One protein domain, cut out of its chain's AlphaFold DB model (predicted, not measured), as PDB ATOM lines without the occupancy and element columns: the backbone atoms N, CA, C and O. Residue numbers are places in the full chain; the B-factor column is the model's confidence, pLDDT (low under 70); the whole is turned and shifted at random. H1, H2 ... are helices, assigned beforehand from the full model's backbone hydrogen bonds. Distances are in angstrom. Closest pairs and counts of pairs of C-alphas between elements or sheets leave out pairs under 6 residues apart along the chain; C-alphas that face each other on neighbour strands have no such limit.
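This is residues 2 to 57 of the 234 residues of the protein "OrfB_IS605 domain-containing protein" of Moorea producens PAL-8-15-08-1 (UniProt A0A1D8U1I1). The long helix H4 and the shorter H2 run opposite ways as an open V, touching where H2 begins and spreading toward the end where the short H3 joins them; the small H1 lies off to one side. The printed part has 56 residues with four named helices, H1 to H4 in chain order, and no named strand: all helix. It is loose, radius of gyration of the C-alphas 12.8 A, spanning 38 by 21 by 13 A.

Start at H1, residues 2 to 7, only just apart from H2, residues 14 to 28, at 8.1 A. Look next at H4, residues 37 to 55: its residues 41 to 48 alone touch residues 14 to 18 of H2, closest at the C-alphas of Thr 14 and Gly 48, 5.6 A, at a steep tilt of 42 degrees, opposite ways. H3, residues 30 to 34, is close but not clearly touching H2, the closest C-alphas being Lys 26 and Met 32, 7.1 A; H3 and H4 meet only through their link. Every O i to N i+4 pair is within hydrogen-bond range in H1 and H4, against 8 of 11 in H2 and 0 of 1 in H3, where 2 of 2 O i to N i+3 pairs are.

Find C-alpha 2 at (63.736, 17.464, -145.984), where H1 begins. H2 covers 20.3 A; H4 runs 28.0 A to C-alpha 55 at (61.570, 21.312, -132.713).

The C-alphas of Pro 30 and Gly 57, the two farthest apart, are 38.0 A apart. The printed part has no cut and no long link; residues 2 to 3, 5 and 9 to 12 are under 70 in pLDDT.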
ATOM      1  N   TRP A   2      63.946  16.674-147.228       64.62
ATOM      2  CA  TRP A   2      63.736  17.464-145.984       64.62
ATOM      3  C   TRP A   2      65.050  17.883-145.306       64.62
ATOM      4  O   TRP A   2      65.205  19.040-144.935       64.62
ATOM      5  N   LYS A   3      65.992  16.940-145.142       68.69
ATOM      6  CA  LYS A   3      67.308  17.211-144.541       68.69
ATOM      7  C   LYS A   3      68.117  18.184-145.388       68.69
ATOM      8  O   LYS A   3      68.636  19.145-144.852       68.69
ATOM      9  N   ASP A   4      68.138  17.969-146.697       70.94
ATOM     10  CA  ASP A   4      68.897  18.809-147.626       70.94
ATOM     11  C   ASP A   4      68.364  20.248-147.636       70.94
ATOM     12  O   ASP A   4      69.145  21.183-147.525       70.94
ATOM     13  N   ALA A   5      67.036  20.432-147.642       68.56
ATOM     14  CA  ALA A   5      66.426  21.757-147.526       68.56
ATOM     15  C   ALA A   5      66.749  22.432-146.181       68.56
ATOM     16  O   ALA A   5      67.050  23.619-146.146       68.56
ATOM     17  N   TYR A   6      66.716  21.675-145.080       70.88
ATOM     18  CA  TYR A   6      67.084  22.194-143.761       70.88
ATOM     19  C   TYR A   6      68.568  22.583-143.680       70.88
ATOM     20  O   TYR A   6      68.894  23.645-143.162       70.88
ATOM     21  N   ASN A   7      69.457  21.764-144.248       75.44
ATOM     22  CA  ASN A   7      70.894  22.034-144.312       75.44
ATOM     23  C   ASN A   7      71.215  23.268-145.172       75.44
ATOM     24  O   ASN A   7      72.200  23.946-144.916       75.44
ATOM     25  N   GLN A   8      70.367  23.588-146.152       77.69
ATOM     26  CA  GLN A   8      70.441  24.807-146.966       77.69
ATOM     27  C   GLN A   8      69.811  26.038-146.278       77.69
ATOM     28  O   GLN A   8      69.587  27.058-146.923       77.69
ATOM     29  N   GLY A   9      69.465  25.952-144.988       69.62
ATOM     30  CA  GLY A   9      68.871  27.054-144.224       69.62
ATOM     31  C   GLY A   9      67.386  27.305-144.511       69.62
ATOM     32  O   GLY A   9      66.779  28.199-143.916       69.62
ATOM     33  N   LEU A  10      66.753  26.508-145.378       67.06
ATOM     34  CA  LEU A  10      65.318  26.609-145.617       67.06
ATOM     35  C   LEU A  10      64.559  25.999-144.434       67.06
ATOM     36  O   LEU A  10      64.960  24.994-143.850       67.06
ATOM     37  N   LYS A  11      63.401  26.577-144.100       68.94
ATOM     38  CA  LYS A  11      62.436  25.982-143.163       68.94
ATOM     39  C   LYS A  11      61.418  25.169-143.972       68.94
ATOM     40  O   LYS A  11      60.411  25.736-144.408       68.94
ATOM     41  N   PRO A  12      61.660  23.868-144.241       69.19
ATOM     42  CA  PRO A  12      60.767  23.060-145.062       69.19
ATOM     43  C   PRO A  12      59.342  23.067-144.504       69.19
ATOM     44  O   PRO A  12      59.074  22.648-143.379       69.19
ATOM     45  N   ASN A  13      58.410  23.548-145.325       80.69
ATOM     46  CA  ASN A  13      56.988  23.568-145.018       80.69
ATOM     47  C   ASN A  13      56.321  22.313-145.597       80.69
ATOM     48  O   ASN A  13      56.524  21.955-146.761       80.69
ATOM     49  N   THR A  14      55.462  21.668-144.806       82.25
ATOM     50  CA  THR A  14      54.651  20.514-145.215       82.25
ATOM     51  C   THR A  14      53.888  20.760-146.519       82.25
ATOM     52  O   THR A  14      53.773  19.853-147.344       82.25
ATOM     53  N   LYS A  15      53.390  21.988-146.739       84.19
ATOM     54  CA  LYS A  15      52.686  22.364-147.977       84.19
ATOM     55  C   LYS A  15      53.606  22.285-149.200       84.19
ATOM     56  O   LYS A  15      53.224  21.697-150.210       84.19
ATOM     57  N   THR A  16      54.821  22.820-149.094       84.69
ATOM     58  CA  THR A  16      55.815  22.817-150.176       84.69
ATOM     59  C   THR A  16      56.215  21.395-150.551       84.69
ATOM     60  O   THR A  16      56.231  21.050-151.726       84.69
ATOM     61  N   LEU A  17      56.444  20.534-149.560       84.44
ATOM     62  CA  LEU A  17      56.801  19.133-149.802       84.44
ATOM     63  C   LEU A  17      55.667  18.329-150.420       84.44
ATOM     64  O   LEU A  17      55.906  17.538-151.326       84.44
ATOM     65  N   LYS A  18      54.428  18.561-149.978       87.44
ATOM     66  CA  LYS A  18      53.253  17.967-150.620       87.44
ATOM     67  C   LYS A  18      53.169  18.392-152.091       87.44
ATOM     68  O   LYS A  18      52.873  17.548-152.935       87.44
ATOM     69  N   ARG A  19      53.434  19.668-152.403       87.94
ATOM     70  CA  ARG A  19      53.435  20.187-153.783       87.94
ATOM     71  C   ARG A  19      54.517  19.518-154.632       87.94
ATOM     72  O   ARG A  19      54.200  18.992-155.691       87.94
ATOM     73  N   LEU A  20      55.755  19.461-154.136       88.12
ATOM     74  CA  LEU A  20      56.865  18.785-154.818       88.12
ATOM     75  C   LEU A  20      56.568  17.301-155.054       88.12
ATOM     76  O   LEU A  20      56.716  16.808-156.166       88.12
ATOM     77  N   PHE A  21      56.068  16.602-154.033       88.81
ATOM     78  CA  PHE A  21      55.676  15.202-154.164       88.81
ATOM     79  C   PHE A  21      54.580  15.008-155.211       88.81
ATOM     80  O   PHE A  21      54.670  14.098-156.023       88.81
ATOM     81  N   THR A  22      53.550  15.855-155.204       88.44
ATOM     82  CA  THR A  22      52.416  15.721-156.129       88.44
ATOM     83  C   THR A  22      52.835  15.932-157.582       88.44
ATOM     84  O   THR A  22      52.320  15.228-158.445       88.44
ATOM     85  N   ASN A  23      53.769  16.853-157.838       89.62
ATOM     86  CA  ASN A  23      54.173  17.214-159.195       89.62
ATOM     87  C   ASN A  23      55.273  16.307-159.757       89.62
ATOM     88  O   ASN A  23      55.208  15.958-160.926       89.62
ATOM     89  N   TYR A  24      56.261  15.928-158.940       89.69
ATOM     90  CA  TYR A  24      57.460  15.236-159.427       89.69
ATOM     91  C   TYR A  24      57.483  13.754-159.060       89.69
ATOM     92  O   TYR A  24      57.759  12.918-159.903       89.69
ATOM     93  N   VAL A  25      57.139  13.411-157.816       88.31
ATOM     94  CA  VAL A  25      57.289  12.034-157.317       88.31
ATOM     95  C   VAL A  25      56.067  11.184-157.656       88.31
ATOM     96  O   VAL A  25      56.190  10.057-158.107       88.31
ATOM     97  N   LYS A  26      54.853  11.703-157.454       87.88
ATOM     98  CA  LYS A  26      53.605  10.954-157.655       87.88
ATOM     99  C   LYS A  26      53.446  10.394-159.083       87.88
ATOM    100  O   LYS A  26      52.958   9.269-159.183       87.88
ATOM    101  N   PRO A  27      53.815  11.110-160.167       91.44
ATOM    102  CA  PRO A  27      53.740  10.560-161.522       91.44
ATOM    103  C   PRO A  27      54.605   9.314-161.745       91.44
ATOM    104  O   PRO A  27      54.198   8.445-162.508       91.44
ATOM    105  N   GLU A  28      55.729   9.182-161.034       93.31
ATOM    106  CA  GLU A  28      56.619   8.011-161.110       93.31
ATOM    107  C   GLU A  28      55.985   6.736-160.525       93.31
ATOM    108  O   GLU A  28      56.456   5.630-160.779       93.31
ATOM    109  N   TYR A  29      54.891   6.862-159.761       90.94
ATOM    110  CA  TYR A  29      54.198   5.741-159.118       90.94
ATOM    111  C   TYR A  29      52.736   5.634-159.594       90.94
ATOM    112  O   TYR A  29      51.819   6.007-158.851       90.94
ATOM    113  N   PRO A  30      52.473   5.085-160.801       90.75
ATOM    114  CA  PRO A  30      51.126   5.003-161.377       90.75
ATOM    115  C   PRO A  30      50.088   4.323-160.475       90.75
ATOM    116  O   PRO A  30      48.955   4.795-160.384       90.75
ATOM    117  N   TRP A  31      50.493   3.287-159.732       89.62
ATOM    118  CA  TRP A  31      49.638   2.561-158.783       89.62
ATOM    119  C   TRP A  31      49.033   3.462-157.692       89.62
ATOM    120  O   TRP A  31      47.990   3.148-157.126       89.62
ATOM    121  N   MET A  32      49.627   4.627-157.400       87.69
ATOM    122  CA  MET A  32      49.055   5.576-156.440       87.69
ATOM    123  C   MET A  32      47.747   6.211-156.920       87.69
ATOM    124  O   MET A  32      47.027   6.781-156.099       87.69
ATOM    125  N   ARG A  33      47.432   6.147-158.223       85.12
ATOM    126  CA  ARG A  33      46.150   6.622-158.771       85.12
ATOM    127  C   ARG A  33      44.975   5.777-158.294       85.12
ATOM    128  O   ARG A  33      43.883   6.311-158.139       85.12
ATOM    129  N   GLU A  34      45.219   4.502-158.011       86.19
ATOM    130  CA  GLU A  34      44.212   3.601-157.456       86.19
ATOM    131  C   GLU A  34      43.906   3.924-155.996       86.19
ATOM    132  O   GLU A  34      42.863   3.528-155.503       86.19
ATOM    133  N   LEU A  35      44.781   4.645-155.288       84.69
ATOM    134  CA  LEU A  35      44.598   4.956-153.876       84.69
ATOM    135  C   LEU A  35      43.888   6.289-153.651       84.69
ATOM    136  O   LEU A  35      44.066   7.267-154.379       84.69
ATOM    137  N   SER A  36      43.166   6.380-152.530       85.75
ATOM    138  CA  SER A  36      42.639   7.666-152.074       85.75
ATOM    139  C   SER A  36      43.754   8.686-151.883       85.75
ATOM    140  O   SER A  36      44.731   8.466-151.156       85.75
ATOM    141  N   SER A  37      43.537   9.874-152.446       87.00
ATOM    142  CA  SER A  37      44.461  10.992-152.299       87.00
ATOM    143  C   SER A  37      44.676  11.413-150.844       87.00
ATOM    144  O   SER A  37      45.683  12.040-150.519       87.00
ATOM    145  N   LYS A  38      43.754  11.053-149.949       88.00
ATOM    146  CA  LYS A  38      43.829  11.356-148.519       88.00
ATOM    147  C   LYS A  38      44.915  10.563-147.810       88.00
ATOM    148  O   LYS A  38      45.557  11.099-146.910       88.00
ATOM    149  N   VAL A  39      45.193   9.341-148.260       86.69
ATOM    150  CA  VAL A  39      46.158   8.444-147.609       86.69
ATOM    151  C   VAL A  39      47.554   9.071-147.570       86.69
ATOM    152  O   VAL A  39      48.149   9.186-146.495       86.69
ATOM    153  N   TYR A  40      48.063   9.549-148.711       88.38
ATOM    154  CA  TYR A  40      49.373  10.209-148.744       88.38
ATOM    155  C   TYR A  40      49.333  11.611-148.121       88.38
ATOM    156  O   TYR A  40      50.313  12.041-147.516       88.38
ATOM    157  N   GLN A  41      48.204  12.324-148.187       89.88
ATOM    158  CA  GLN A  41      48.071  13.633-147.537       89.88
ATOM    159  C   GLN A  41      48.243  13.539-146.019       89.88
ATOM    160  O   GLN A  41      48.989  14.331-145.441       89.88
ATOM    161  N   TYR A  42      47.646  12.532-145.377       91.50
ATOM    162  CA  TYR A  42      47.868  12.281-143.953       91.50
ATOM    163  C   TYR A  42      49.308  11.873-143.636       91.50
ATOM    164  O   TYR A  42      49.773  12.130-142.526       91.50
ATOM    165  N   ALA A  43      50.052  11.283-144.576       90.56
ATOM    166  CA  ALA A  43      51.479  11.037-144.374       90.56
ATOM    167  C   ALA A  43      52.252  12.359-144.206       90.56
ATOM    168  O   ALA A  43      53.034  12.482-143.263       90.56
ATOM    169  N   PHE A  44      51.961  13.370-145.033       90.81
ATOM    170  CA  PHE A  44      52.549  14.708-144.901       90.81
ATOM    171  C   PHE A  44      52.081  15.441-143.641       90.81
ATOM    172  O   PHE A  44      52.905  16.040-142.954       90.81
ATOM    173  N   ILE A  45      50.793  15.364-143.286       91.06
ATOM    174  CA  ILE A  45      50.276  15.966-142.042       91.06
ATOM    175  C   ILE A  45      51.007  15.388-140.824       91.06
ATOM    176  O   ILE A  45      51.518  16.138-139.996       91.06
ATOM    177  N   ASN A  46      51.125  14.059-140.754       91.25
ATOM    178  CA  ASN A  46      51.836  13.378-139.672       91.25
ATOM    179  C   ASN A  46      53.333  13.725-139.648       91.25
ATOM    180  O   ASN A  46      53.911  13.838-138.571       91.25
ATOM    181  N   LEU A  47      53.960  13.902-140.816       90.38
ATOM    182  CA  LEU A  47      55.352  14.339-140.919       90.38
ATOM    183  C   LEU A  47      55.536  15.749-140.347       90.38
ATOM    184  O   LEU A  47      56.429  15.966-139.532       90.38
ATOM    185  N   GLY A  48      54.665  16.684-140.737       90.94
ATOM    186  CA  GLY A  48      54.680  18.050-140.222       90.94
ATOM    187  C   GLY A  48      54.500  18.092-138.706       90.94
ATOM    188  O   GLY A  48      55.245  18.782-138.020       90.94
ATOM    189  N   GLU A  49      53.563  17.306-138.174       91.62
ATOM    190  CA  GLU A  49      53.347  17.201-136.729       91.62
ATOM    191  C   GLU A  49      54.550  16.589-135.997       91.62
ATOM    192  O   GLU A  49      54.960  17.079-134.946       91.62
ATOM    193  N   ALA A  50      55.180  15.560-136.571       91.12
ATOM    194  CA  ALA A  50      56.375  14.954-135.994       91.12
ATOM    195  C   ALA A  50      57.544  15.951-135.906       91.12
ATOM    196  O   ALA A  50      58.212  16.013-134.876       91.12
ATOM    197  N   PHE A  51      57.764  16.762-136.946       89.56
ATOM    198  CA  PHE A  51      58.791  17.806-136.917       89.56
ATOM    199  C   PHE A  51      58.454  18.938-135.947       89.56
ATOM    200  O   PHE A  51      59.338  19.367-135.212       89.56
ATOM    201  N   LYS A  52      57.190  19.373-135.863       90.19
ATOM    202  CA  LYS A  52      56.763  20.344-134.838       90.19
ATOM    203  C   LYS A  52      57.105  19.857-133.429       90.19
ATOM    204  O   LYS A  52      57.648  20.621-132.639       90.19
ATOM    205  N   ARG A  53      56.825  18.588-133.120       92.69
ATOM    206  CA  ARG A  53      57.161  17.984-131.819       92.69
ATOM    207  C   ARG A  53      58.669  17.878-131.594       92.69
ATOM    208  O   ARG A  53      59.112  18.115-130.478       92.69
ATOM    209  N   PHE A  54      59.440  17.554-132.633       91.12
ATOM    210  CA  PHE A  54      60.905  17.521-132.572       91.12
ATOM    211  C   PHE A  54      61.495  18.898-132.246       91.12
ATOM    212  O   PHE A  54      62.267  19.015-131.303       91.12
ATOM    213  N   PHE A  55      61.075  19.951-132.954       87.25
ATOM    214  CA  PHE A  55      61.570  21.312-132.713       87.25
ATOM    215  C   PHE A  55      61.145  21.883-131.353       87.25
ATOM    216  O   PHE A  55      61.855  22.713-130.801       87.25
ATOM    217  N   LYS A  56      60.025  21.416-130.784       92.50
ATOM    218  CA  LYS A  56      59.607  21.728-129.405       92.50
ATOM    219  C   LYS A  56      60.356  20.929-128.325       92.50
ATOM    220  O   LYS A  56      60.054  21.087-127.150       92.50
ATOM    221  N   GLY A  57      61.245  20.006-128.695       92.12
ATOM    222  CA  GLY A  57      61.934  19.119-127.749       92.12
ATOM    223  C   GLY A  57      61.071  17.985-127.175       92.12
ATOM    224  O   GLY A  57      61.551  17.186-126.380       92.12
TER     225      GLY A  57